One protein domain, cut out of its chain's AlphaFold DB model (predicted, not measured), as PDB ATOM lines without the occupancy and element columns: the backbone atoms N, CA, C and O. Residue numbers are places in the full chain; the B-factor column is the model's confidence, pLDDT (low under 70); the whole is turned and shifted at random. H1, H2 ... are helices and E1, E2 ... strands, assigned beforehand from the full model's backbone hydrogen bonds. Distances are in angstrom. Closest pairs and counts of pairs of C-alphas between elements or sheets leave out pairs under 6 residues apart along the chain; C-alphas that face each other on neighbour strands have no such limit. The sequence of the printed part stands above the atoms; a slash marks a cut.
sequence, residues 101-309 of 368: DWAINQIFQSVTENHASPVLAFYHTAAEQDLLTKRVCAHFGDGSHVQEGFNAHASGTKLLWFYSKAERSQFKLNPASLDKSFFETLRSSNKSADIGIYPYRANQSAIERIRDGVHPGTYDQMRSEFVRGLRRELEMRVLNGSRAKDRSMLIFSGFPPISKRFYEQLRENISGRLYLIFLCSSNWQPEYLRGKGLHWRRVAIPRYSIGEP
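AT A GLANCE: This is residues 101 to 309 of the 368 residues of an uncharacterized protein of Bradyrhizobium guangzhouense (UniProt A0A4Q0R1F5). A twisted sheet of four parallel strands forms the middle, with H1 and H2 over one face and H3, H6 and H7 on the other side. H5 packs by the E2 edge and pairs with H6 as a helical hairpin, while H8 lies by the E1 edge. The printed part has 209 residues, with nine named helices and four named strands in the order H1 E1 H2 E2 H3 H4 H5 H6 E3 H7 E4 H8 H9; the sheet order is E1 E4 E3 E2, and the class is mixed. It is compact, with a radius of gyration of the C-alphas of 16.5 A and spans of 50 by 39 by 33 A.

IN THESE COORDINATES: Find C-alpha 101 at (166.745, 195.514, 187.176), where H1, residues 101 to 113, begins. Next come E1, 119 to 123, H2, 126 to 141 and 21.2 A long, and E2, 157 to 163. Then read H3, 175 to 188, H4, 192 to 195, H5, 201 to 212, and H6, 219 to 235 and 23.7 A long. E3 is 247 to 253, H7 260 to 269, and E4, 273 to 281, spans 26.4 A. H8, 282 to 290, and H9, 294 to 299, close the list; C-alpha 299 is at (137.278, 198.733, 183.658).

HOW THE PARTS SIT: Look first at the sheet: N 121 and O 278 of E1 and E4 are 2.8 A apart, N 250 and O 275 of E3 and E4 2.8 A, and N 160 and O 249 of E2 and E3 2.9 A. H2 runs along the strands over E4 and E3 at a height over the sheet of 8.7 A; H1 is on the same face, at 9.7 A. H6, the hub, touches H5 at Gly 229 and Ile 210, C-alphas 4.7 A apart, and H7 at Val 227 and Leu 266, 5.9 A. H6 and H3 only just touch, with 3 pairs of C-alphas within 8 A, as do H7 and H9. H4 and H8 only graze the sheet. Every O i to N i+4 pair is within hydrogen-bond range in H1, H2, H5, H6, H7 and H9, against 8 of 10 in H3 and 3 of 5 in H8; H4 is too short for one.

THE WHOLE: The C-alphas of Gly 149 and Lys 292, the two farthest apart, are 52.6 A apart, and the printed part has no cut. The links H2 to E2, E2 to H3 and H6 to E3 are long. Mean pLDDT of the printed part is 78.9; look for values under 70 at, among others, residues 142 to 156 and 189 to 202.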
ATOM      1  N   ASP A 101     166.531 195.632 185.731       76.25
ATOM      2  CA  ASP A 101     166.745 195.514 187.176       76.25
ATOM      3  C   ASP A 101     165.792 196.415 187.971       76.25
ATOM      4  O   ASP A 101     165.177 195.952 188.929       76.25
ATOM      5  N   TRP A 102     165.605 197.673 187.559       83.56
ATOM      6  CA  TRP A 102     164.665 198.580 188.216       83.56
ATOM      7  C   TRP A 102     163.233 198.059 188.132       83.56
ATOM      8  O   TRP A 102     162.559 197.964 189.157       83.56
ATOM      9  N   ALA A 103     162.778 197.664 186.937       85.06
ATOM     10  CA  ALA A 103     161.419 197.156 186.756       85.06
ATOM     11  C   ALA A 103     161.180 195.911 187.620       85.06
ATOM     12  O   ALA A 103     160.153 195.799 188.283       85.06
ATOM     13  N   ILE A 104     162.161 195.013 187.673       86.50
ATOM     14  CA  ILE A 104     162.126 193.803 188.491       86.50
ATOM     15  C   ILE A 104     162.068 194.133 189.982       86.50
ATOM     16  O   ILE A 104     161.201 193.614 190.681       86.50
ATOM     17  N   ASN A 105     162.928 195.033 190.463       85.81
ATOM     18  CA  ASN A 105     162.931 195.453 191.862       85.81
ATOM     19  C   ASN A 105     161.586 196.073 192.255       85.81
ATOM     20  O   ASN A 105     161.059 195.760 193.318       85.81
ATOM     21  N   GLN A 106     160.984 196.879 191.376       86.38
ATOM     22  CA  GLN A 106     159.650 197.440 191.593       86.38
ATOM     23  C   GLN A 106     158.552 196.365 191.599       86.38
ATOM     24  O   GLN A 106     157.632 196.433 192.416       86.38
ATOM     25  N   ILE A 107     158.640 195.346 190.731       89.50
ATOM     26  CA  ILE A 107     157.723 194.192 190.757       89.50
ATOM     27  C   ILE A 107     157.838 193.480 192.106       89.50
ATOM     28  O   ILE A 107     156.819 193.229 192.750       89.50
ATOM     29  N   PHE A 108     159.059 193.180 192.547       89.50
ATOM     30  CA  PHE A 108     159.308 192.449 193.787       89.50
ATOM     31  C   PHE A 108     158.839 193.233 194.996       89.50
ATOM     32  O   PHE A 108     158.026 192.716 195.761       89.50
ATOM     33  N   GLN A 109     159.248 194.497 195.096       87.06
ATOM     34  CA  GLN A 109     158.821 195.406 196.148       87.06
ATOM     35  C   GLN A 109     157.292 195.487 196.217       87.06
ATOM     36  O   GLN A 109     156.704 195.332 197.286       87.06
ATOM     37  N   SER A 110     156.619 195.639 195.073       86.06
ATOM     38  CA  SER A 110     155.157 195.697 195.038       86.06
ATOM     39  C   SER A 110     154.510 194.390 195.503       86.06
ATOM     40  O   SER A 110     153.539 194.413 196.257       86.06
ATOM     41  N   VAL A 111     155.045 193.230 195.123       86.75
ATOM     42  CA  VAL A 111     154.516 191.935 195.577       86.75
ATOM     43  C   VAL A 111     154.750 191.714 197.079       86.75
ATOM     44  O   VAL A 111     153.875 191.155 197.756       86.75
ATOM     45  N   THR A 112     155.898 192.139 197.614       85.75
ATOM     46  CA  THR A 112     156.248 191.967 199.031       85.75
ATOM     47  C   THR A 112     155.504 192.941 199.936       85.75
ATOM     48  O   THR A 112     154.976 192.525 200.969       85.75
ATOM     49  N   GLU A 113     155.415 194.211 199.540       85.00
ATOM     50  CA  GLU A 113     154.846 195.290 200.352       85.00
ATOM     51  C   GLU A 113     153.324 195.427 200.173       85.00
ATOM     52  O   GLU A 113     152.615 195.679 201.149       85.00
ATOM     53  N   ASN A 114     152.770 195.207 198.970       65.62
ATOM     54  CA  ASN A 114     151.354 195.490 198.701       65.62
ATOM     55  C   ASN A 114     150.405 194.294 198.902       65.62
ATOM     56  O   ASN A 114     150.637 193.149 198.499       65.62
ATOM     57  N   HIS A 115     149.232 194.598 199.468       66.62
ATOM     58  CA  HIS A 115     148.112 193.706 199.806       66.62
ATOM     59  C   HIS A 115     147.376 193.065 198.601       66.62
ATOM     60  O   HIS A 115     146.161 193.203 198.469       66.62
ATOM     61  N   ALA A 116     148.078 192.316 197.738       72.12
ATOM     62  CA  ALA A 116     147.505 191.599 196.584       72.12
ATOM     63  C   ALA A 116     146.947 192.512 195.475       72.12
ATOM     64  O   ALA A 116     145.999 192.152 194.774       72.12
ATOM     65  N   SER A 117     147.520 193.709 195.322       85.12
ATOM     66  CA  SER A 117     147.247 194.539 194.149       85.12
ATOM     67  C   SER A 117     147.972 193.956 192.936       85.12
ATOM     68  O   SER A 117     149.149 193.619 193.051       85.12
ATOM     69  N   PRO A 118     147.305 193.835 191.779       90.44
ATOM     70  CA  PRO A 118     147.964 193.421 190.553       90.44
ATOM     71  C   PRO A 118     149.054 194.416 190.155       90.44
ATOM     72  O   PRO A 118     148.938 195.615 190.414       90.44
ATOM     73  N   VAL A 119     150.108 193.909 189.535       90.88
ATOM     74  CA  VAL A 119     151.252 194.678 189.054       90.88
ATOM     75  C   VAL A 119     151.181 194.734 187.536       90.88
ATOM     76  O   VAL A 119     150.917 193.718 186.900       90.88
ATOM     77  N   LEU A 120     151.406 195.907 186.953       90.06
ATOM     78  CA  LEU A 120     151.537 196.088 185.510       90.06
ATOM     79  C   LEU A 120     152.893 196.717 185.237       90.06
ATOM     80  O   LEU A 120     153.128 197.841 185.665       90.06
ATOM     81  N   ALA A 121     153.763 195.997 184.547       89.94
ATOM     82  CA  ALA A 121     155.042 196.497 184.073       89.94
ATOM     83  C   ALA A 121     155.060 196.494 182.546       89.94
ATOM     84  O   ALA A 121     154.365 195.703 181.901       89.94
ATOM     85  N   PHE A 122     155.866 197.382 181.974       87.44
ATOM     86  CA  PHE A 122     155.996 197.521 180.532       87.44
ATOM     87  C   PHE A 122     157.374 197.075 180.046       87.44
ATOM     88  O   PHE A 122     158.366 197.257 180.744       87.44
ATOM     89  N   TYR A 123     157.431 196.525 178.835       86.69
ATOM     90  CA  TYR A 123     158.662 196.151 178.143       86.69
ATOM     91  C   TYR A 123     158.702 196.747 176.731       86.69
ATOM     92  O   TYR A 123     157.685 196.833 176.042       86.69
ATOM     93  N   HIS A 124     159.885 197.136 176.265       80.81
ATOM     94  CA  HIS A 124     160.093 197.800 174.979       80.81
ATOM     95  C   HIS A 124     160.502 196.853 173.864       80.81
ATOM     96  O   HIS A 124     160.256 197.163 172.701       80.81
ATOM     97  N   THR A 125     161.091 195.690 174.147       80.19
ATOM     98  CA  THR A 125     161.502 194.694 173.129       80.19
ATOM     99  C   THR A 125     161.062 193.283 173.531       80.19
ATOM    100  O   THR A 125     160.751 193.045 174.693       80.19
ATOM    101  N   ALA A 126     161.006 192.346 172.579       81.44
ATOM    102  CA  ALA A 126     160.757 190.935 172.901       81.44
ATOM    103  C   ALA A 126     161.867 190.357 173.801       81.44
ATOM    104  O   ALA A 126     161.577 189.639 174.746       81.44
ATOM    105  N   ALA A 127     163.123 190.761 173.587       77.00
ATOM    106  CA  ALA A 127     164.233 190.375 174.460       77.00
ATOM    107  C   ALA A 127     164.044 190.873 175.908       77.00
ATOM    108  O   ALA A 127     164.330 190.150 176.856       77.00
ATOM    109  N   GLU A 128     163.508 192.085 176.093       79.69
ATOM    110  CA  GLU A 128     163.178 192.609 177.426       79.69
ATOM    111  C   GLU A 128     162.054 191.821 178.082       79.69
ATOM    112  O   GLU A 128     162.127 191.506 179.265       79.69
ATOM    113  N   GLN A 129     161.017 191.486 177.308       87.19
ATOM    114  CA  GLN A 129     159.931 190.632 177.768       87.19
ATOM    115  C   GLN A 129     160.482 189.300 178.279       87.19
ATOM    116  O   GLN A 129     160.118 188.874 179.376       87.19
ATOM    117  N   ASP A 130     161.369 188.670 177.510       82.75
ATOM    118  CA  ASP A 130     161.987 187.390 177.854       82.75
ATOM    119  C   ASP A 130     162.817 187.512 179.125       82.75
ATOM    120  O   ASP A 130     162.619 186.730 180.053       82.75
ATOM    121  N   LEU A 131     163.672 188.533 179.216       80.38
ATOM    122  CA  LEU A 131     164.507 188.794 180.387       80.38
ATOM    123  C   LEU A 131     163.673 189.054 181.651       80.38
ATOM    124  O   LEU A 131     163.926 188.444 182.690       80.38
ATOM    125  N   LEU A 132     162.669 189.934 181.572       86.06
ATOM    126  CA  LEU A 132     161.779 190.238 182.693       86.06
ATOM    127  C   LEU A 132     161.001 188.993 183.122       86.06
ATOM    128  O   LEU A 132     160.942 188.688 184.309       86.06
ATOM    129  N   THR A 133     160.446 188.243 182.167       88.25
ATOM    130  CA  THR A 133     159.705 187.007 182.458       88.25
ATOM    131  C   THR A 133     160.618 185.988 183.130       88.25
ATOM    132  O   THR A 133     160.279 185.501 184.203       88.25
ATOM    133  N   LYS A 134     161.797 185.720 182.549       83.88
ATOM    134  CA  LYS A 134     162.822 184.811 183.087       83.88
ATOM    135  C   LYS A 134     163.143 185.148 184.538       83.88
ATOM    136  O   LYS A 134     163.056 184.275 185.393       83.88
ATOM    137  N   ARG A 135     163.445 186.412 184.835       84.69
ATOM    138  CA  ARG A 135     163.855 186.832 186.180       84.69
ATOM    139  C   ARG A 135     162.727 186.870 187.202       84.69
ATOM    140  O   ARG A 135     162.940 186.493 188.348       84.69
ATOM    141  N   VAL A 136     161.522 187.285 186.810       87.56
ATOM    142  CA  VAL A 136     160.355 187.224 187.703       87.56
ATOM    143  C   VAL A 136     160.019 185.761 188.010       87.56
ATOM    144  O   VAL A 136     159.800 185.410 189.169       87.56
ATOM    145  N   CYS A 137     160.044 184.889 186.999       85.56
ATOM    146  CA  CYS A 137     159.847 183.456 187.186       85.56
ATOM    147  C   CYS A 137     160.957 182.815 188.019       85.56
ATOM    148  O   CYS A 137     160.641 181.981 188.855       85.56
ATOM    149  N   ALA A 138     162.222 183.201 187.836       81.50
ATOM    150  CA  ALA A 138     163.322 182.732 188.671       81.50
ATOM    151  C   ALA A 138     163.096 183.163 190.124       81.50
ATOM    152  O   ALA A 138     162.980 182.323 190.996       81.50
ATOM    153  N   HIS A 139     162.876 184.446 190.394       84.19
ATOM    154  CA  HIS A 139     162.700 184.924 191.765       84.19
ATOM    155  C   HIS A 139     161.531 184.271 192.524       84.19
ATOM    156  O   HIS A 139     161.649 184.001 193.716       84.19
ATOM    157  N   PHE A 140     160.397 184.023 191.858       83.06
ATOM    158  CA  PHE A 140     159.211 183.452 192.512       83.06
ATOM    159  C   PHE A 140     159.057 181.938 192.349       83.06
ATOM    160  O   PHE A 140     158.323 181.314 193.118       83.06
ATOM    161  N   GLY A 141     159.685 181.359 191.331       74.50
ATOM    162  CA  GLY A 141     159.650 179.934 191.033       74.50
ATOM    163  C   GLY A 141     160.798 179.180 191.687       74.50
ATOM    164  O   GLY A 141     160.593 178.043 192.115       74.50
ATOM    165  N   ASP A 142     161.967 179.811 191.798       61.88
ATOM    166  CA  ASP A 142     163.173 179.178 192.295       61.88
ATOM    167  C   ASP A 142     163.005 178.760 193.758       61.88
ATOM    168  O   ASP A 142     162.946 179.556 194.697       61.88
ATOM    169  N   GLY A 143     162.866 177.450 193.922       51.66
ATOM    170  CA  GLY A 143     162.919 176.788 195.202       51.66
ATOM    171  C   GLY A 143     164.348 176.503 195.643       51.66
ATOM    172  O   GLY A 143     164.465 175.932 196.707       51.66
ATOM    173  N   SER A 144     165.415 176.865 194.915       41.72
ATOM    174  CA  SER A 144     166.819 176.476 195.180       41.72
ATOM    175  C   SER A 144     167.489 177.084 196.432       41.72
ATOM    176  O   SER A 144     168.702 177.019 196.599       41.72
ATOM    177  N   HIS A 145     166.700 177.483 197.435       43.59
ATOM    178  CA  HIS A 145     167.050 177.112 198.818       43.59
ATOM    179  C   HIS A 145     166.919 175.589 199.081       43.59
ATOM    180  O   HIS A 145     167.187 175.117 200.181       43.59
ATOM    181  N   VAL A 146     166.510 174.812 198.079       39.19
ATOM    182  CA  VAL A 146     166.408 173.355 198.058       39.19
ATOM    183  C   VAL A 146     167.649 172.811 197.374       39.19
ATOM    184  O   VAL A 146     167.737 172.751 196.147       39.19
ATOM    185  N   GLN A 147     168.601 172.421 198.218       35.88
ATOM    186  CA  GLN A 147     169.590 171.405 197.892       35.88
ATOM    187  C   GLN A 147     168.916 170.162 197.301       35.88
ATOM    188  O   GLN A 147     167.772 169.833 197.618       35.88
ATOM    189  N   GLU A 148     169.676 169.492 196.445       34.41
ATOM    190  CA  GLU A 148     169.413 168.209 195.802       34.41
ATOM    191  C   GLU A 148     168.490 167.278 196.597       34.41
ATOM    192  O   GLU A 148     168.808 166.785 197.678       34.41
ATOM    193  N   GLY A 149     167.321 167.020 196.018       35.72
ATOM    194  CA  GLY A 149     166.299 166.167 196.600       35.72
ATOM    195  C   GLY A 149     164.935 166.785 196.371       35.72
ATOM    196  O   GLY A 149     164.536 167.730 197.045       35.72
ATOM    197  N   PHE A 150     164.203 166.259 195.390       44.47
ATOM    198  CA  PHE A 150     162.795 166.575 195.178       44.47
ATOM    199  C   PHE A 150     162.024 166.436 196.501       44.47
ATOM    200  O   PHE A 150     161.725 165.314 196.899       44.47
ATOM    201  N   ASN A 151     161.760 167.567 197.175       41.84
ATOM    202  CA  ASN A 151     160.594 167.918 198.004       41.84
ATOM    203  C   ASN A 151     160.959 168.959 199.090       41.84
ATOM    204  O   ASN A 151     161.230 168.565 200.219       41.84
ATOM    205  N   ALA A 152     160.873 170.273 198.813       36.75
ATOM    206  CA  ALA A 152     160.543 171.281 199.847       36.75
ATOM    207  C   ALA A 152     160.262 172.691 199.279       36.75
ATOM    208  O   ALA A 152     161.146 173.478 198.979       36.75
ATOM    209  N   HIS A 153     158.988 173.065 199.205       45.84
ATOM    210  CA  HIS A 153     158.525 174.418 198.898       45.84
ATOM    211  C   HIS A 153     158.776 175.396 200.064       45.84
ATOM    212  O   HIS A 153     157.889 175.585 200.893       45.84
ATOM    213  N   ALA A 154     159.933 176.062 200.135       46.62
ATOM    214  CA  ALA A 154     160.192 177.012 201.228       46.62
ATOM    215  C   ALA A 154     159.295 178.273 201.182       46.62
ATOM    216  O   ALA A 154     158.957 178.826 202.226       46.62
ATOM    217  N   SER A 155     158.845 178.719 200.001       56.22
ATOM    218  CA  SER A 155     158.033 179.945 199.880       56.22
ATOM    219  C   SER A 155     156.514 179.723 199.946       56.22
ATOM    220  O   SER A 155     155.764 180.700 200.018       56.22
ATOM    221  N   GLY A 156     156.037 178.471 199.858       67.00
ATOM    222  CA  GLY A 156     154.602 178.146 199.763       67.00
ATOM    223  C   GLY A 156     153.861 178.847 198.611       67.00
ATOM    224  O   GLY A 156     152.631 178.915 198.619       67.00
ATOM    225  N   THR A 157     154.589 179.423 197.644       77.19
ATOM    226  CA  THR A 157     154.004 180.223 196.567       77.19
ATOM    227  C   THR A 157     153.804 179.361 195.324       77.19
ATOM    228  O   THR A 157     154.741 178.762 194.803       77.19
ATOM    229  N   LYS A 158     152.563 179.283 194.843       86.19
ATOM    230  CA  LYS A 158     152.190 178.572 193.619       86.19
ATOM    231  C   LYS A 158     152.313 179.524 192.446       86.19
ATOM    232  O   LYS A 158     151.522 180.454 192.335       86.19
ATOM    233  N   LEU A 159     153.289 179.289 191.582       88.75
ATOM    234  CA  LEU A 159     153.516 180.106 190.401       88.75
ATOM    235  C   LEU A 159     152.922 179.437 189.158       88.75
ATOM    236  O   LEU A 159     153.253 178.292 188.856       88.75
ATOM    237  N   LEU A 160     152.083 180.171 188.428       90.31
ATOM    238  CA  LEU A 160     151.742 179.878 187.038       90.31
ATOM    239  C   LEU A 160     152.109 181.081 186.175       90.31
ATOM    240  O   LEU A 160     151.878 182.226 186.564       90.31
ATOM    241  N   TRP A 161     152.640 180.837 184.983       91.12
ATOM    242  CA  TRP A 161     152.891 181.912 184.028       91.12
ATOM    243  C   TRP A 161     152.327 181.590 182.653       91.12
ATOM    244  O   TRP A 161     152.447 180.477 182.146       91.12
ATOM    245  N   PHE A 162     151.761 182.615 182.035       91.25
ATOM    246  CA  PHE A 162     151.284 182.658 180.668       91.25
ATOM    247  C   PHE A 162     152.215 183.573 179.887       91.25
ATOM    248  O   PHE A 162     152.575 184.652 180.362       91.25
ATOM    249  N   TYR A 163     152.597 183.154 178.691       89.69
ATOM    250  CA  TYR A 163     153.510 183.913 177.854       89.69
ATOM    251  C   TYR A 163     153.047 183.913 176.399       89.69
ATOM    252  O   TYR A 163     152.580 182.893 175.899       89.69
ATOM    253  N   SER A 164     153.180 185.057 175.735       88.00
ATOM    254  CA  SER A 164     152.851 185.237 174.327       88.00
ATOM    255  C   SER A 164     153.830 186.201 173.655       88.00
ATOM    256  O   SER A 164     154.093 187.283 174.181       88.00
ATOM    257  N   LYS A 165     154.326 185.840 172.463       82.50
ATOM    258  CA  LYS A 165     155.078 186.734 171.552       82.50
ATOM    259  C   LYS A 165     154.170 187.496 170.583       82.50
ATOM    260  O   LYS A 165     154.659 188.012 169.581       82.50
ATOM    261  N   ALA A 166     152.857 187.522 170.826       70.00
ATOM    262  CA  ALA A 166     151.909 188.065 169.861       70.00
ATOM    263  C   ALA A 166     152.301 189.483 169.409       70.00
ATOM    264  O   ALA A 166     152.725 190.329 170.205       70.00
ATOM    265  N   GLU A 167     152.209 189.718 168.099       68.31
ATOM    266  CA  GLU A 167     152.721 190.940 167.493       68.31
ATOM    267  C   GLU A 167     152.005 192.175 168.038       68.31
ATOM    268  O   GLU A 167     150.778 192.257 168.128       68.31
ATOM    269  N   ARG A 168     152.804 193.196 168.339       66.44
ATOM    270  CA  ARG A 168     152.364 194.452 168.965       66.44
ATOM    271  C   ARG A 168     151.285 195.189 168.179       66.44
ATOM    272  O   ARG A 168     150.519 195.943 168.767       66.44
ATOM    273  N   SER A 169     151.265 195.010 166.862       69.50
ATOM    274  CA  SER A 169     150.333 195.648 165.929       69.50
ATOM    275  C   SER A 169     148.925 195.053 165.986       69.50
ATOM    276  O   SER A 169     147.974 195.718 165.579       69.50
ATOM    277  N   GLN A 170     148.772 193.828 166.495       67.62
ATOM    278  CA  GLN A 170     147.511 193.087 166.419       67.62
ATOM    279  C   GLN A 170     146.488 193.535 167.470       67.62
ATOM    280  O   GLN A 170     145.292 193.297 167.311       67.62
ATOM    281  N   PHE A 171     146.922 194.243 168.515       67.94
ATOM    282  CA  PHE A 171     146.049 194.621 169.622       67.94
ATOM    283  C   PHE A 171     145.815 196.124 169.670       67.94
ATOM    284  O   PHE A 171     146.670 196.901 170.095       67.94
ATOM    285  N   LYS A 172     144.597 196.533 169.311       72.69
ATOM    286  CA  LYS A 172     144.060 197.828 169.727       72.69
ATOM    287  C   LYS A 172     143.439 197.653 171.105       72.69
ATOM    288  O   LYS A 172     142.426 196.969 171.243       72.69
ATOM    289  N   LEU A 173     144.041 198.272 172.116       71.44
ATOM    290  CA  LEU A 173     143.497 198.295 173.469       71.44
ATOM    291  C   LEU A 173     142.153 199.029 173.474       71.44
ATOM    292  O   LEU A 173     142.089 200.257 173.480       71.44
ATOM    293  N   ASN A 174     141.070 198.260 173.470       81.38
ATOM    294  CA  ASN A 174     139.724 198.755 173.698       81.38
ATOM    295  C   ASN A 174     139.228 198.188 175.038       81.38
ATOM    296  O   ASN A 174     139.117 196.968 175.175       81.38
ATOM    297  N   PRO A 175     138.896 199.047 176.020       78.06
ATOM    298  CA  PRO A 175     138.339 198.638 177.304       78.06
ATOM    299  C   PRO A 175     137.189 197.630 177.228       78.06
ATOM    300  O   PRO A 175     137.101 196.726 178.055       78.06
ATOM    301  N   ALA A 176     136.316 197.778 176.229       82.62
ATOM    302  CA  ALA A 176     135.154 196.916 176.036       82.62
ATOM    303  C   ALA A 176     135.520 195.522 175.498       82.62
ATOM    304  O   ALA A 176     134.693 194.617 175.526       82.62
ATOM    305  N   SER A 177     136.749 195.341 175.008       87.19
ATOM    306  CA  SER A 177     137.223 194.100 174.398       87.19
ATOM    307  C   SER A 177     138.485 193.548 175.063       87.19
ATOM    308  O   SER A 177     139.175 192.744 174.446       87.19
ATOM    309  N   LEU A 178     138.807 193.944 176.298       87.81
ATOM    310  CA  LEU A 178     140.005 193.444 176.991       87.81
ATOM    311  C   LEU A 178     139.995 191.927 177.139       87.81
ATOM    312  O   LEU A 178     140.939 191.260 176.724       87.81
ATOM    313  N   ASP A 179     138.892 191.379 177.649       90.88
ATOM    314  CA  ASP A 179     138.747 189.931 177.804       90.88
ATOM    315  C   ASP A 179     138.785 189.233 176.440       90.88
ATOM    316  O   ASP A 179     139.392 188.176 176.301       90.88
ATOM    317  N   LYS A 180     138.206 189.862 175.408       91.12
ATOM    318  CA  LYS A 180     138.292 189.381 174.028       91.12
ATOM    319  C   LYS A 180     139.742 189.252 173.578       91.12
ATOM    320  O   LYS A 180     140.152 188.160 173.203       91.12
ATOM    321  N   SER A 181     140.517 190.330 173.668       89.25
ATOM    322  CA  SER A 181     141.924 190.339 173.270       89.25
ATOM    323  C   SER A 181     142.755 189.362 174.100       89.25
ATOM    324  O   SER A 181     143.620 188.681 173.553       89.25
ATOM    325  N   PHE A 182     142.470 189.234 175.399       91.94
ATOM    326  CA  PHE A 182     143.117 188.257 176.268       91.94
ATOM    327  C   PHE A 182     142.870 186.823 175.788       91.94
ATOM    328  O   PHE A 182     143.822 186.069 175.602       91.94
ATOM    329  N   PHE A 183     141.614 186.443 175.541       92.50
ATOM    330  CA  PHE A 183     141.279 185.085 175.110       92.50
ATOM    331  C   PHE A 183     141.678 184.785 173.670       92.50
ATOM    332  O   PHE A 183     142.043 183.652 173.368       92.50
ATOM    333  N   GLU A 184     141.644 185.779 172.784       90.00
ATOM    334  CA  GLU A 184     142.215 185.654 171.443       90.00
ATOM    335  C   GLU A 184     143.713 185.371 171.537       90.00
ATOM    336  O   GLU A 184     144.162 184.404 170.934       90.00
ATOM    337  N   THR A 185     144.449 186.109 172.380       88.25
ATOM    338  CA  THR A 185     145.876 185.854 172.644       88.25
ATOM    339  C   THR A 185     146.098 184.471 173.249       88.25
ATOM    340  O   THR A 185     146.976 183.740 172.807       88.25
ATOM    341  N   LEU A 186     145.285 184.069 174.231       89.50
ATOM    342  CA  LEU A 186     145.398 182.762 174.885       89.50
ATOM    343  C   LEU A 186     145.241 181.613 173.880       89.50
ATOM    344  O   LEU A 186     145.901 180.584 173.999       89.50
ATOM    345  N   ARG A 187     144.379 181.801 172.876       86.69
ATOM    346  CA  ARG A 187     144.088 180.808 171.838       86.69
ATOM    347  C   ARG A 187     145.049 180.860 170.653       86.69
ATOM    348  O   ARG A 187     145.284 179.817 170.053       86.69
ATOM    349  N   SER A 188     145.551 182.041 170.297       82.81
ATOM    350  CA  SER A 188     146.472 182.233 169.171       82.81
ATOM    351  C   SER A 188     147.937 182.061 169.556       82.81
ATOM    352  O   SER A 188     148.763 181.845 168.673       82.81
ATOM    353  N   SER A 189     148.271 182.172 170.847       65.88
ATOM    354  CA  SER A 189     149.653 182.093 171.318       65.88
ATOM    355  C   SER A 189     150.314 180.776 170.906       65.88
ATOM    356  O   SER A 189     149.775 179.684 171.115       65.88
ATOM    357  N   ASN A 190     151.506 180.905 170.317       57.41
ATOM    358  CA  ASN A 190     152.393 179.783 170.045       57.41
ATOM    359  C   ASN A 190     152.733 179.047 171.347       57.41
ATOM    360  O   ASN A 190     152.681 179.604 172.446       57.41
ATOM    361  N   LYS A 191     153.062 177.758 171.210       58.94
ATOM    362  CA  LYS A 191     153.435 176.878 172.324       58.94
ATOM    363  C   LYS A 191     154.533 177.550 173.158       58.94
ATOM    364  O   LYS A 191     155.439 178.162 172.605       58.94
ATOM    365  N   SER A 192     154.497 177.375 174.479       52.00
ATOM    366  CA  SER A 192     155.428 177.951 175.469       52.00
ATOM    367  C   SER A 192     156.921 177.626 175.260       52.00
ATOM    368  O   SER A 192     157.744 178.001 176.093       52.00
ATOM    369  N   ALA A 193     157.269 176.923 174.180       54.88
ATOM    370  CA  ALA A 193     158.625 176.613 173.752       54.88
ATOM    371  C   ALA A 193     159.444 177.871 173.406       54.88
ATOM    372  O   ALA A 193     160.661 177.856 173.555       54.88
ATOM    373  N   ASP A 194     158.792 178.971 173.016       53.47
ATOM    374  CA  ASP A 194     159.467 180.147 172.450       53.47
ATOM    375  C   ASP A 194     160.343 180.946 173.434       53.47
ATOM    376  O   ASP A 194     161.111 181.800 172.992       53.47
ATOM    377  N   ILE A 195     160.230 180.727 174.748       49.69
ATOM    378  CA  ILE A 195     160.975 181.512 175.754       49.69
ATOM    379  C   ILE A 195     162.309 180.860 176.142       49.69
ATOM    380  O   ILE A 195     163.112 181.481 176.839       49.69
ATOM    381  N   GLY A 196     162.527 179.589 175.780       47.66
ATOM    382  CA  GLY A 196     163.695 178.833 176.244       47.66
ATOM    383  C   GLY A 196     163.814 178.744 177.775       47.66
ATOM    384  O   GLY A 196     164.885 178.452 178.286       47.66
ATOM    385  N   ILE A 197     162.746 179.019 178.543       48.09
ATOM    386  CA  ILE A 197     162.796 178.953 180.013       48.09
ATOM    387  C   ILE A 197     162.798 177.483 180.443       48.09
ATOM    388  O   ILE A 197     161.752 176.831 180.514       48.09
ATOM    389  N   TYR A 198     163.986 176.971 180.754       49.25
ATOM    390  CA  TYR A 198     164.190 175.713 181.471       49.25
ATOM    391  C   TYR A 198     163.550 175.749 182.880       49.25
ATOM    392  O   TYR A 198     163.582 176.787 183.535       49.25
ATOM    393  N   PRO A 199     163.004 174.638 183.417       51.50
ATOM    394  CA  PRO A 199     162.049 173.747 182.788       51.50
ATOM    395  C   PRO A 199     160.839 173.559 183.722       51.50
ATOM    396  O   PRO A 199     160.711 172.531 184.387       51.50
ATOM    397  N   TYR A 200     159.871 174.474 183.750       63.72
ATOM    398  CA  TYR A 200     158.580 174.111 184.347       63.72
ATOM    399  C   TYR A 200     157.721 173.403 183.301       63.72
ATOM    400  O   TYR A 200     156.676 173.910 182.904       63.72
ATOM    401  N   ARG A 201     158.120 172.183 182.895       67.00
ATOM    402  CA  ARG A 201     157.229 171.271 182.143       67.00
ATOM    403  C   ARG A 201     155.872 171.158 182.841       67.00
ATOM    404  O   ARG A 201     154.833 171.159 182.195       67.00
ATOM    405  N   ALA A 202     155.883 171.160 184.176       69.81
ATOM    406  CA  ALA A 202     154.676 171.199 184.990       69.81
ATOM    407  C   ALA A 202     153.826 172.465 184.768       69.81
ATOM    408  O   ALA A 202     152.605 172.348 184.708       69.81
ATOM    409  N   ASN A 203     154.445 173.648 184.622       82.31
ATOM    410  CA  ASN A 203     153.725 174.869 184.251       82.31
ATOM    411  C   ASN A 203     153.175 174.734 182.831       82.31
ATOM    412  O   ASN A 203     151.987 174.940 182.643       82.31
ATOM    413  N   GLN A 204     153.982 174.300 181.859       81.81
ATOM    414  CA  GLN A 204     153.513 174.103 180.485       81.81
ATOM    415  C   GLN A 204     152.272 173.203 180.430       81.81
ATOM    416  O   GLN A 204     151.254 173.614 179.882       81.81
ATOM    417  N   SER A 205     152.313 172.025 181.055       84.00
ATOM    418  CA  SER A 205     151.160 171.124 181.064       84.00
ATOM    419  C   SER A 205     149.953 171.717 181.797       84.00
ATOM    420  O   SER A 205     148.820 171.469 181.394       84.00
ATOM    421  N   ALA A 206     150.160 172.495 182.865       87.44
ATOM    422  CA  ALA A 206     149.073 173.199 183.548       87.44
ATOM    423  C   ALA A 206     148.429 174.258 182.641       87.44
ATOM    424  O   ALA A 206     147.208 174.312 182.526       87.44
ATOM    425  N   ILE A 207     149.240 175.060 181.952       87.62
ATOM    426  CA  ILE A 207     148.777 176.094 181.024       87.62
ATOM    427  C   ILE A 207     148.061 175.473 179.824       87.62
ATOM    428  O   ILE A 207     147.001 175.964 179.446       87.62
ATOM    429  N   GLU A 208     148.580 174.377 179.268       88.19
ATOM    430  CA  GLU A 208     147.923 173.614 178.201       88.19
ATOM    431  C   GLU A 208     146.560 173.093 178.668       88.19
ATOM    432  O   GLU A 208     145.560 173.368 178.015       88.19
ATOM    433  N   ARG A 209     146.466 172.469 179.852       91.38
ATOM    434  CA  ARG A 209     145.175 172.022 180.408       91.38
ATOM    435  C   ARG A 209     144.193 173.166 180.657       91.38
ATOM    436  O   ARG A 209     142.997 173.001 180.418       91.38
ATOM    437  N   ILE A 210     144.668 174.312 181.153       92.81
ATOM    438  CA  ILE A 210     143.825 175.498 181.353       92.81
ATOM    439  C   ILE A 210     143.318 176.000 180.004       92.81
ATOM    440  O   ILE A 210     142.117 176.203 179.858       92.81
ATOM    441  N   ARG A 211     144.210 176.179 179.026       92.00
ATOM    442  CA  ARG A 211     143.881 176.677 177.688       92.00
ATOM    443  C   ARG A 211     142.910 175.745 176.973       92.00
ATOM    444  O   ARG A 211     141.889 176.209 176.482       92.00
ATOM    445  N   ASP A 212     143.209 174.453 176.942       92.25
ATOM    446  CA  ASP A 212     142.413 173.451 176.234       92.25
ATOM    447  C   ASP A 212     141.045 173.243 176.911       92.25
ATOM    448  O   ASP A 212     140.086 172.822 176.271       92.25
ATOM    449  N   GLY A 213     140.924 173.598 178.196       94.38
ATOM    450  CA  GLY A 213     139.659 173.630 178.925       94.38
ATOM    451  C   GLY A 213     138.791 174.873 178.685       94.38
ATOM    452  O   GLY A 213     137.681 174.911 179.220       94.38
ATOM    453  N   VAL A 214     139.279 175.874 177.942       94.75
ATOM    454  CA  VAL A 214     138.534 177.086 177.564       94.75
ATOM    455  C   VAL A 214     138.016 176.932 176.137       94.75
ATOM    456  O   VAL A 214     138.752 177.092 175.161       94.75
ATOM    457  N   HIS A 215     136.725 176.653 176.007       95.56
ATOM    458  CA  HIS A 215     136.079 176.427 174.724       95.56
ATOM    459  C   HIS A 215     135.684 177.754 174.056       95.56
ATOM    460  O   HIS A 215     135.409 178.752 174.728       95.56
ATOM    461  N   PRO A 216     135.618 177.801 172.713       94.44
ATOM    462  CA  PRO A 216     135.026 178.933 172.011       94.44
ATOM    463  C   PRO A 216     133.567 179.130 172.444       94.44
ATOM    464  O   PRO A 216     132.756 178.215 172.336       94.44
ATOM    465  N   GLY A 217     133.222 180.331 172.903       94.69
ATOM    466  CA  GLY A 217     131.876 180.647 173.374       94.69
ATOM    467  C   GLY A 217     131.715 182.133 173.671       94.69
ATOM    468  O   GLY A 217     132.464 182.968 173.159       94.69
ATOM    469  N   THR A 218     130.743 182.475 174.516       95.06
ATOM    470  CA  THR A 218     130.647 183.846 175.036       95.06
ATOM    471  C   THR A 218     131.828 184.133 175.967       95.06
ATOM    472  O   THR A 218     132.324 183.235 176.647       95.06
ATOM    473  N   TYR A 219     132.277 185.388 176.060       91.81
ATOM    474  CA  TYR A 219     133.391 185.726 176.961       91.81
ATOM    475  C   TYR A 219     133.081 185.413 178.429       91.81
ATOM    476  O   TYR A 219     133.979 185.064 179.186       91.81
ATOM    477  N   ASP A 220     131.810 185.464 178.828       94.06
ATOM    478  CA  ASP A 220     131.366 185.069 180.166       94.06
ATOM    479  C   ASP A 220     131.595 183.567 180.424       94.06
ATOM    480  O   ASP A 220     132.072 183.194 181.501       94.06
ATOM    481  N   GLN A 221     131.323 182.713 179.427       96.12
ATOM    482  CA  GLN A 221     131.628 181.279 179.480       96.12
ATOM    483  C   GLN A 221     133.140 181.048 179.531       96.12
ATOM    484  O   GLN A 221     133.617 180.376 180.442       96.12
ATOM    485  N   MET A 222     133.895 181.686 178.631       95.69
ATOM    486  CA  MET A 222     135.353 181.540 178.562       95.69
ATOM    487  C   MET A 222     136.042 181.952 179.869       95.69
ATOM    488  O   MET A 222     136.921 181.241 180.355       95.69
ATOM    489  N   ARG A 223     135.612 183.057 180.497       95.62
ATOM    490  CA  ARG A 223     136.105 183.460 181.826       95.62
ATOM    491  C   ARG A 223     135.812 182.411 182.883       95.62
ATOM    492  O   ARG A 223     136.712 182.047 183.632       95.62
ATOM    493  N   SER A 224     134.581 181.912 182.932       96.62
ATOM    494  CA  SER A 224     134.171 180.908 183.919       96.62
ATOM    495  C   SER A 224     134.985 179.617 183.775       96.62
ATOM    496  O   SER A 224     135.448 179.049 184.765       96.62
ATOM    497  N   GLU A 225     135.224 179.178 182.540       97.19
ATOM    498  CA  GLU A 225     136.051 178.010 182.242       97.19
ATOM    499  C   GLU A 225     137.521 178.222 182.607       97.19
ATOM    500  O   GLU A 225     138.114 177.351 183.247       97.19
ATOM    501  N   PHE A 226     138.083 179.387 182.278       96.38
ATOM    502  CA  PHE A 226     139.462 179.741 182.604       96.38
ATOM    503  C   PHE A 226     139.689 179.803 184.115       96.38
ATOM    504  O   PHE A 226     140.625 179.191 184.626       96.38
ATOM    505  N   VAL A 227     138.795 180.474 184.849       96.75
ATOM    506  CA  VAL A 227     138.817 180.557 186.317       96.75
ATOM    507  C   VAL A 227     138.728 179.160 186.935       96.75
ATOM    508  O   VAL A 227     139.500 178.832 187.835       96.75
ATOM    509  N   ARG A 228     137.840 178.297 186.423       96.62
ATOM    510  CA  ARG A 228     137.719 176.898 186.864       96.62
ATOM    511  C   ARG A 228     138.978 176.082 186.559       96.62
ATOM    512  O   ARG A 228     139.351 175.219 187.352       96.62
ATOM    513  N   GLY A 229     139.620 176.306 185.414       95.00
ATOM    514  CA  GLY A 229     140.910 175.707 185.063       95.00
ATOM    515  C   GLY A 229     142.003 176.117 186.047       95.00
ATOM    516  O   GLY A 229     142.614 175.256 186.674       95.00
ATOM    517  N   LEU A 230     142.179 177.424 186.248       93.69
ATOM    518  CA  LEU A 230     143.152 177.981 187.189       93.69
ATOM    519  C   LEU A 230     142.949 177.471 188.609       93.69
ATOM    520  O   LEU A 230     143.904 177.038 189.246       93.69
ATOM    521  N   ARG A 231     141.706 177.491 189.098       94.25
ATOM    522  CA  ARG A 231     141.366 176.989 190.428       94.25
ATOM    523  C   ARG A 231     141.811 175.537 190.594       94.25
ATOM    524  O   ARG A 231     142.468 175.227 191.579       94.25
ATOM    525  N   ARG A 232     141.514 174.665 189.623       93.00
ATOM    526  CA  ARG A 232     141.947 173.258 189.660       93.00
ATOM    527  C   ARG A 232     143.468 173.140 189.747       93.00
ATOM    528  O   ARG A 232     143.956 172.435 190.620       93.00
ATOM    529  N   GLU A 233     144.214 173.851 188.904       90.25
ATOM    530  CA  GLU A 233     145.685 173.779 188.906       90.25
ATOM    531  C   GLU A 233     146.311 174.324 190.199       90.25
ATOM    532  O   GLU A 233     147.272 173.753 190.717       90.25
ATOM    533  N   LEU A 234     145.748 175.396 190.760       87.94
ATOM    534  CA  LEU A 234     146.228 175.984 192.010       87.94
ATOM    535  C   LEU A 234     145.809 175.159 193.242       87.94
ATOM    536  O   LEU A 234     146.559 175.096 194.211       87.94
ATOM    537  N   GLU A 235     144.656 174.490 193.236       86.38
ATOM    538  CA  GLU A 235     144.148 173.730 194.392       86.38
ATOM    539  C   GLU A 235     144.610 172.261 194.419       86.38
ATOM    540  O   GLU A 235     144.768 171.705 195.507       86.38
ATOM    541  N   MET A 236     144.921 171.639 193.270       76.25
ATOM    542  CA  MET A 236     145.295 170.212 193.176       76.25
ATOM    543  C   MET A 236     146.510 169.794 194.030       76.25
ATOM    544  O   MET A 236     146.703 168.607 194.274       76.25
ATOM    545  N   ARG A 237     147.329 170.735 194.517       63.75
ATOM    546  CA  ARG A 237     148.565 170.442 195.270       63.75
ATOM    547  C   ARG A 237     148.437 170.483 196.798       63.75
ATOM    548  O   ARG A 237     149.421 170.244 197.485       63.75
ATOM    549  N   VAL A 238     147.250 170.753 197.349       60.00
ATOM    550  CA  VAL A 238     147.045 170.936 198.809       60.00
ATOM    551  C   VAL A 238     146.858 169.609 199.572       60.00
ATOM    552  O   VAL A 238     146.682 169.595 200.787       60.00
ATOM    553  N   LEU A 239     146.954 168.458 198.899       59.62
ATOM    554  CA  LEU A 239     146.659 167.149 199.498       59.62
ATOM    555  C   LEU A 239     147.618 166.713 200.629       59.62
ATOM    556  O   LEU A 239     147.292 165.780 201.354       59.62
ATOM    557  N   ASN A 240     148.734 167.417 200.860       62.72
ATOM    558  CA  ASN A 240     149.732 167.066 201.884       62.72
ATOM    559  C   ASN A 240     149.574 167.807 203.234       62.72
ATOM    560  O   ASN A 240     150.523 167.900 204.007       62.72
ATOM    561  N   GLY A 241     148.390 168.343 203.547       64.00
ATOM    562  CA  GLY A 241     148.012 168.711 204.924       64.00
ATOM    563  C   GLY A 241     148.649 169.976 205.525       64.00
ATOM    564  O   GLY A 241     148.269 170.373 206.627       64.00
ATOM    565  N   SER A 242     149.556 170.661 204.825       62.50
ATOM    566  CA  SER A 242     150.108 171.935 205.303       62.50
ATOM    567  C   SER A 242     149.158 173.093 204.986       62.50
ATOM    568  O   SER A 242     149.020 173.513 203.842       62.50
ATOM    569  N   ARG A 243     148.495 173.627 206.021       60.19
ATOM    570  CA  ARG A 243     147.605 174.807 205.970       60.19
ATOM    571  C   ARG A 243     148.361 176.148 205.912       60.19
ATOM    572  O   ARG A 243     147.832 177.168 206.362       60.19
ATOM    573  N   ALA A 244     149.599 176.178 205.414       57.28
ATOM    574  CA  ALA A 244     150.279 177.450 205.188       57.28
ATOM    575  C   ALA A 244     149.405 178.338 204.281       57.28
ATOM    576  O   ALA A 244     148.665 177.840 203.436       57.28
ATOM    577  N   LYS A 245     149.419 179.659 204.505       67.19
ATOM    578  CA  LYS A 245     148.654 180.623 203.699       67.19
ATOM    579  C   LYS A 245     149.169 180.586 202.259       67.19
ATOM    580  O   LYS A 245     150.065 181.359 201.925       67.19
ATOM    581  N   ASP A 246     148.602 179.703 201.443       78.81
ATOM    582  CA  ASP A 246     148.986 179.518 200.051       78.81
ATOM    583  C   ASP A 246     148.864 180.851 199.310       78.81
ATOM    584  O   ASP A 246     147.793 181.469 199.212       78.81
ATOM    585  N   ARG A 247     150.011 181.325 198.829       88.19
ATOM    586  CA  ARG A 247     150.088 182.463 197.921       88.19
ATOM    587  C   ARG A 247     150.079 181.889 196.517       88.19
ATOM    588  O   ARG A 247     150.873 181.013 196.209       88.19
ATOM    589  N   SER A 248     149.194 182.378 195.667       90.12
ATOM    590  CA  SER A 248     149.172 182.021 194.252       90.12
ATOM    591  C   SER A 248     149.634 183.225 193.455       90.12
ATOM    592  O   SER A 248     149.168 184.336 193.691       90.12
ATOM    593  N   MET A 249     150.544 183.018 192.518       91.88
ATOM    594  CA  MET A 249     151.062 184.043 191.634       91.88
ATOM    595  C   MET A 249     150.789 183.658 190.190       91.88
ATOM    596  O   MET A 249     151.142 182.562 189.761       91.88
ATOM    597  N   LEU A 250     150.175 184.576 189.450       93.19
ATOM    598  CA  LEU A 250     149.967 184.461 188.015       93.19
ATOM    599  C   LEU A 250     150.769 185.547 187.305       93.19
ATOM    600  O   LEU A 250     150.595 186.731 187.597       93.19
ATOM    601  N   ILE A 251     151.615 185.149 186.362       93.62
ATOM    602  CA  ILE A 251     152.328 186.072 185.476       93.62
ATOM    603  C   ILE A 251     151.701 185.988 184.087       93.62
ATOM    604  O   ILE A 251     151.518 184.903 183.551       93.62
ATOM    605  N   PHE A 252     151.395 187.131 183.491       93.62
ATOM    606  CA  PHE A 252     150.859 187.268 182.145       93.62
ATOM    607  C   PHE A 252     151.824 188.117 181.320       93.62
ATOM    608  O   PHE A 252     151.794 189.344 181.383       93.62
ATOM    609  N   SER A 253     152.708 187.461 180.573       92.12
ATOM    610  CA  SER A 253     153.743 188.108 179.771       92.12
ATOM    611  C   SER A 253     153.341 188.186 178.303       92.12
ATOM    612  O   SER A 253     153.105 187.167 177.660       92.12
ATOM    613  N   GLY A 254     153.226 189.402 177.775       89.88
ATOM    614  CA  GLY A 254     152.744 189.656 176.413       89.88
ATOM    615  C   GLY A 254     151.242 189.476 176.229       89.88
ATOM    616  O   GLY A 254     150.756 189.378 175.106       89.88
ATOM    617  N   PHE A 255     150.495 189.467 177.330       90.75
ATOM    618  CA  PHE A 255     149.038 189.508 177.320       90.75
ATOM    619  C   PHE A 255     148.543 190.921 177.636       90.75
ATOM    620  O   PHE A 255     149.180 191.628 178.424       90.75
ATOM    621  N   PRO A 256     147.393 191.339 177.079       88.69
ATOM    622  CA  PRO A 256     146.707 192.534 177.549       88.69
ATOM    623  C   PRO A 256     146.248 192.368 179.004       88.69
ATOM    624  O   PRO A 256     145.975 191.245 179.443       88.69
ATOM    625  N   PRO A 257     146.127 193.475 179.760       89.00
ATOM    626  CA  PRO A 257     145.489 193.439 181.065       89.00
ATOM    627  C   PRO A 257     144.040 192.957 180.936       89.00
ATOM    628  O   PRO A 257     143.381 193.159 179.914       89.00
ATOM    629  N   ILE A 258     143.529 192.343 181.998       91.38
ATOM    630  CA  ILE A 258     142.158 191.827 182.045       91.38
ATOM    631  C   ILE A 258     141.166 192.878 182.548       91.38
ATOM    632  O   ILE A 258     141.536 193.850 183.221       91.38
ATOM    633  N   SER A 259     139.879 192.665 182.258       91.56
ATOM    634  CA  SER A 259     138.834 193.522 182.805       91.56
ATOM    635  C   SER A 259     138.706 193.385 184.330       91.56
ATOM    636  O   SER A 259     139.037 192.357 184.927       91.56
ATOM    637  N   LYS A 260     138.156 194.414 184.982       90.06
ATOM    638  CA  LYS A 260     137.847 194.402 186.418       90.06
ATOM    639  C   LYS A 260     136.883 193.268 186.775       90.06
ATOM    640  O   LYS A 260     137.101 192.594 187.773       90.06
ATOM    641  N   ARG A 261     135.882 193.021 185.924       91.75
ATOM    642  CA  ARG A 261     134.927 191.914 186.082       91.75
ATOM    643  C   ARG A 261     135.644 190.565 186.070       91.75
ATOM    644  O   ARG A 261     135.362 189.714 186.905       91.75
ATOM    645  N   PHE A 262     136.586 190.368 185.146       94.19
ATOM    646  CA  PHE A 262     137.376 189.140 185.095       94.19
ATOM    647  C   PHE A 262     138.272 188.987 186.332       94.19
ATOM    648  O   PHE A 262     138.335 187.919 186.937       94.19
ATOM    649  N   TYR A 263     138.913 190.070 186.767       92.75
ATOM    650  CA  TYR A 263     139.712 190.070 187.989       92.75
ATOM    651  C   TYR A 263     138.897 189.739 189.251       92.75
ATOM    652  O   TYR A 263     139.351 188.956 190.083       92.75
ATOM    653  N   GLU A 264     137.695 190.304 189.391       91.81
ATOM    654  CA  GLU A 264     136.765 189.991 190.484       91.81
ATOM    655  C   GLU A 264     136.409 188.501 190.481       91.81
ATOM    656  O   GLU A 264     136.574 187.837 191.504       91.81
ATOM    657  N   GLN A 265     136.080 187.937 189.313       94.62
ATOM    658  CA  GLN A 265     135.821 186.500 189.173       94.62
ATOM    659  C   GLN A 265     137.020 185.638 189.597       94.62
ATOM    660  O   GLN A 265     136.828 184.626 190.268       94.62
ATOM    661  N   LEU A 266     138.253 186.030 189.253       93.94
ATOM    662  CA  LEU A 266     139.455 185.325 189.711       93.94
ATOM    663  C   LEU A 266     139.581 185.358 191.238       93.94
ATOM    664  O   LEU A 266     139.827 184.319 191.847       93.94
ATOM    665  N   ARG A 267     139.387 186.525 191.865       91.88
ATOM    666  CA  ARG A 267     139.494 186.676 193.326       91.88
ATOM    667  C   ARG A 267     138.413 185.929 194.098       91.88
ATOM    668  O   ARG A 267     138.696 185.441 195.184       91.88
ATOM    669  N   GLU A 268     137.192 185.884 193.577       94.12
ATOM    670  CA  GLU A 268     136.063 185.217 194.234       94.12
ATOM    671  C   GLU A 268     136.176 183.691 194.182       94.12
ATOM    672  O   GLU A 268     135.682 183.002 195.072       94.12
ATOM    673  N   ASN A 269     136.824 183.154 193.144       94.75
ATOM    674  CA  ASN A 269     136.831 181.716 192.873       94.75
ATOM    675  C   ASN A 269     138.162 181.021 193.172       94.75
ATOM    676  O   ASN A 269     138.184 179.793 193.232       94.75
ATOM    677  N   ILE A 270     139.262 181.758 193.335       91.56
ATOM    678  CA  ILE A 270     140.564 181.192 193.700       91.56
ATOM    679  C   ILE A 270     140.778 181.391 195.198       91.56
ATOM    680  O   ILE A 270     140.819 182.518 195.689       91.56
ATOM    681  N   SER A 271     140.934 180.286 195.925       87.19
ATOM    682  CA  SER A 271     141.236 180.322 197.353       87.19
ATOM    683  C   SER A 271     142.653 180.864 197.625       87.19
ATOM    684  O   SER A 271     143.600 180.619 196.875       87.19
ATOM    685  N   GLY A 272     142.807 181.619 198.717       87.44
ATOM    686  CA  GLY A 272     144.098 182.162 199.154       87.44
ATOM    687  C   GLY A 272     144.426 183.557 198.611       87.44
ATOM    688  O   GLY A 272     143.560 184.305 198.155       87.44
ATOM    689  N   ARG A 273     145.698 183.960 198.732       90.50
ATOM    690  CA  ARG A 273     146.153 185.288 198.289       90.50
ATOM    691  C   ARG A 273     146.643 185.197 196.849       90.50
ATOM    692  O   ARG A 273     147.685 184.600 196.601       90.50
ATOM    693  N   LEU A 274     145.903 185.808 195.927       91.50
ATOM    694  CA  LEU A 274     146.228 185.842 194.502       91.50
ATOM    695  C   LEU A 274     147.010 187.111 194.135       91.50
ATOM    696  O   LEU A 274     146.519 188.222 194.326       91.50
ATOM    697  N   TYR A 275     148.199 186.937 193.570       92.69
ATOM    698  CA  TYR A 275     149.030 187.989 192.999       92.69
ATOM    699  C   TYR A 275     149.025 187.867 191.484       92.69
ATOM    700  O   TYR A 275     149.232 186.781 190.950       92.69
ATOM    701  N   LEU A 276     148.797 188.978 190.793       93.12
ATOM    702  CA  LEU A 276     148.805 189.019 189.335       93.12
ATOM    703  C   LEU A 276     149.891 189.981 188.874       93.12
ATOM    704  O   LEU A 276     149.937 191.113 189.353       93.12
ATOM    705  N   ILE A 277     150.726 189.550 187.939       93.19
ATOM    706  CA  ILE A 277     151.758 190.369 187.307       93.19
ATOM    707  C   ILE A 277     151.484 190.366 185.809       93.19
ATOM    708  O   ILE A 277     151.462 189.311 185.184       93.19
ATOM    709  N   PHE A 278     151.284 191.539 185.227       92.88
ATOM    710  CA  PHE A 278     151.147 191.738 183.792       92.88
ATOM    711  C   PHE A 278     152.433 192.375 183.276       92.88
ATOM    712  O   PHE A 278     152.794 193.466 183.713       92.88
ATOM    713  N   LEU A 279     153.124 191.694 182.365       92.31
ATOM    714  CA  LEU A 279     154.218 192.273 181.592       92.31
ATOM    715  C   LEU A 279     153.649 192.583 180.209       92.31
ATOM    716  O   LEU A 279     153.281 191.668 179.473       92.31
ATOM    717  N   CYS A 280     153.531 193.863 179.871       89.62
ATOM    718  CA  CYS A 280     152.873 194.332 178.655       89.62
ATOM    719  C   CYS A 280     153.831 195.122 177.757       89.62
ATOM    720  O   CYS A 280     154.798 195.709 178.221       89.62
ATOM    721  N   SER A 281     153.539 195.205 176.462       87.00
ATOM    722  CA  SER A 281     154.311 196.059 175.552       87.00
ATOM    723  C   SER A 281     154.181 197.537 175.942       87.00
ATOM    724  O   SER A 281     153.069 198.023 176.150       87.00
ATOM    725  N   SER A 282     155.284 198.286 175.981       84.44
ATOM    726  CA  SER A 282     155.275 199.731 176.254       84.44
ATOM    727  C   SER A 282     154.534 200.539 175.188       84.44
ATOM    728  O   SER A 282     154.063 201.636 175.469       84.44
ATOM    729  N   ASN A 283     154.298 199.968 174.002       82.50
ATOM    730  CA  ASN A 283     153.428 200.567 172.988       82.50
ATOM    731  C   ASN A 283     151.995 200.796 173.478       82.50
ATOM    732  O   ASN A 283     151.281 201.549 172.838       82.50
ATOM    733  N   TRP A 284     151.573 200.129 174.553       80.06
ATOM    734  CA  TRP A 284     150.257 200.288 175.174       80.06
ATOM    735  C   TRP A 284     150.228 201.338 176.283       80.06
ATOM    736  O   TRP A 284     149.155 201.734 176.748       80.06
ATOM    737  N   GLN A 285     151.401 201.766 176.745       82.56
ATOM    738  CA  GLN A 285     151.535 202.736 177.820       82.56
ATOM    739  C   GLN A 285     150.863 204.069 177.452       82.56
ATOM    740  O   GLN A 285     150.112 204.581 178.284       82.56
ATOM    741  N   PRO A 286     151.006 204.624 176.227       80.94
ATOM    742  CA  PRO A 286     150.291 205.835 175.852       80.94
ATOM    743  C   PRO A 286     148.773 205.670 175.871       80.94
ATOM    744  O   PRO A 286     148.092 206.590 176.292       80.94
ATOM    745  N   GLU A 287     148.198 204.554 175.429       77.50
ATOM    746  CA  GLU A 287     146.745 204.311 175.450       77.50
ATOM    747  C   GLU A 287     146.238 204.223 176.890       77.50
ATOM    748  O   GLU A 287     145.206 204.810 177.232       77.50
ATOM    749  N   TYR A 288     147.008 203.547 177.743       74.25
ATOM    750  CA  TYR A 288     146.734 203.415 179.167       74.25
ATOM    751  C   TYR A 288     146.803 204.773 179.896       74.25
ATOM    752  O   TYR A 288     145.930 205.088 180.709       74.25
ATOM    753  N   LEU A 289     147.789 205.620 179.566       76.25
ATOM    754  CA  LEU A 289     147.982 206.948 180.168       76.25
ATOM    755  C   LEU A 289     147.060 208.033 179.570       76.25
ATOM    756  O   LEU A 289     146.474 208.821 180.315       76.25
ATOM    757  N   ARG A 290     146.884 208.077 178.238       71.25
ATOM    758  CA  ARG A 290     146.106 209.105 177.504       71.25
ATOM    759  C   ARG A 290     144.603 209.011 177.728       71.25
ATOM    760  O   ARG A 290     143.914 210.016 177.564       71.25
ATOM    761  N   GLY A 291     144.071 207.862 178.146       59.75
ATOM    762  CA  GLY A 291     142.639 207.665 178.419       59.75
ATOM    763  C   GLY A 291     142.059 208.473 179.597       59.75
ATOM    764  O   GLY A 291     141.052 208.061 180.176       59.75
ATOM    765  N   LYS A 292     142.701 209.581 180.003       50.97
ATOM    766  CA  LYS A 292     142.417 210.396 181.199       50.97
ATOM    767  C   LYS A 292     142.299 209.574 182.488       50.97
ATOM    768  O   LYS A 292     141.637 210.013 183.423       50.97
ATOM    769  N   GLY A 293     142.871 208.368 182.537       53.38
ATOM    770  CA  GLY A 293     142.821 207.434 183.666       53.38
ATOM    771  C   GLY A 293     141.424 206.943 184.084       53.38
ATOM    772  O   GLY A 293     141.296 205.802 184.492       53.38
ATOM    773  N   LEU A 294     140.354 207.732 183.985       58.69
ATOM    774  CA  LEU A 294     139.062 207.474 184.626       58.69
ATOM    775  C   LEU A 294     138.296 206.300 184.017       58.69
ATOM    776  O   LEU A 294     137.797 205.468 184.768       58.69
ATOM    777  N   HIS A 295     138.206 206.196 182.688       65.31
ATOM    778  CA  HIS A 295     137.500 205.069 182.068       65.31
ATOM    779  C   HIS A 295     138.307 203.777 182.176       65.31
ATOM    780  O   HIS A 295     137.761 202.765 182.605       65.31
ATOM    781  N   TRP A 296     139.610 203.829 181.901       69.38
ATOM    782  CA  TRP A 296     140.502 202.675 182.023       69.38
ATOM    783  C   TRP A 296     140.608 202.152 183.460       69.38
ATOM    784  O   TRP A 296     140.448 200.957 183.683       69.38
ATOM    785  N   ARG A 297     140.747 203.029 184.463       68.56
ATOM    786  CA  ARG A 297     140.777 202.633 185.886       68.56
ATOM    787  C   ARG A 297     139.450 202.052 186.387       68.56
ATOM    788  O   ARG A 297     139.441 201.394 187.424       68.56
ATOM    789  N   ARG A 298     138.327 202.306 185.701       73.44
ATOM    790  CA  ARG A 298     137.016 201.716 186.041       73.44
ATOM    791  C   ARG A 298     136.868 200.284 185.532       73.44
ATOM    792  O   ARG A 298     136.111 199.520 186.123       73.44
ATOM    793  N   VAL A 299     137.563 199.938 184.453       72.38
ATOM    794  CA  VAL A 299     137.278 198.733 183.658       72.38
ATOM    795  C   VAL A 299     138.454 197.771 183.534       72.38
ATOM    796  O   VAL A 299     138.201 196.603 183.282       72.38
ATOM    797  N   ALA A 300     139.695 198.213 183.745       74.38
ATOM    798  CA  ALA A 300     140.904 197.401 183.647       74.38
ATOM    799  C   ALA A 300     141.667 197.372 184.976       74.38
ATOM    800  O   ALA A 300     141.616 198.311 185.774       74.38
ATOM    801  N   ILE A 301     142.398 196.286 185.198       73.31
ATOM    802  CA  ILE A 301     143.282 196.081 186.348       73.31
ATOM    803  C   ILE A 301     144.725 196.023 185.824       73.31
ATOM    804  O   ILE A 301     144.935 195.388 184.791       73.31
ATOM    805  N   PRO A 302     145.716 196.644 186.500       63.94
ATOM    806  CA  PRO A 302     145.689 197.208 187.855       63.94
ATOM    807  C   PRO A 302     145.483 198.723 187.959       63.94
ATOM    808  O   PRO A 302     145.493 199.440 186.968       63.94
ATOM    809  N   ARG A 303     145.352 199.200 189.210       57.16
ATOM    810  CA  ARG A 303     145.459 200.620 189.607       57.16
ATOM    811  C   ARG A 303     146.909 201.125 189.678       57.16
ATOM    812  O   ARG A 303     147.117 202.331 189.612       57.16
ATOM    813  N   TYR A 304     147.866 200.209 189.833       60.81
ATOM    814  CA  TYR A 304     149.300 200.473 189.916       60.81
ATOM    815  C   TYR A 304     149.985 199.954 188.652       60.81
ATOM    816  O   TYR A 304     150.043 198.748 188.416       60.81
ATOM    817  N   SER A 305     150.495 200.874 187.844       71.06
ATOM    818  CA  SER A 305     151.489 200.570 186.823       71.06
ATOM    819  C   SER A 305     152.858 200.899 187.396       71.06
ATOM    820  O   SER A 305     153.053 202.004 187.908       71.06
ATOM    821  N   ILE A 306     153.802 199.974 187.284       72.50
ATOM    822  CA  ILE A 306     155.216 200.311 187.359       72.50
ATOM    823  C   ILE A 306     155.456 201.263 186.191       72.50
ATOM    824  O   ILE A 306     155.174 200.929 185.037       72.50
ATOM    825  N   GLY A 307     155.800 202.500 186.542       66.56
ATOM    826  CA  GLY A 307     155.951 203.595 185.598       66.56
ATOM    827  C   GLY A 307     157.111 203.367 184.637       66.56
ATOM    828  O   GLY A 307     157.731 202.306 184.602       66.56
ATOM    829  N   GLU A 308     157.405 204.393 183.851       74.19
ATOM    830  CA  GLU A 308     158.619 204.388 183.048       74.19
ATOM    831  C   GLU A 308     159.847 204.210 183.963       74.19
ATOM    832  O   GLU A 308     159.892 204.849 185.020       74.19
ATOM    833  N   PRO A 309     160.815 203.344 183.603       80.81
ATOM    834  CA  PRO A 309     162.024 203.175 184.392       80.81
ATOM    835  C   PRO A 309     162.724 204.510 184.586       80.81
ATOM    836  O   PRO A 309     162.890 205.273 183.635       80.81
TER     837      PRO A 309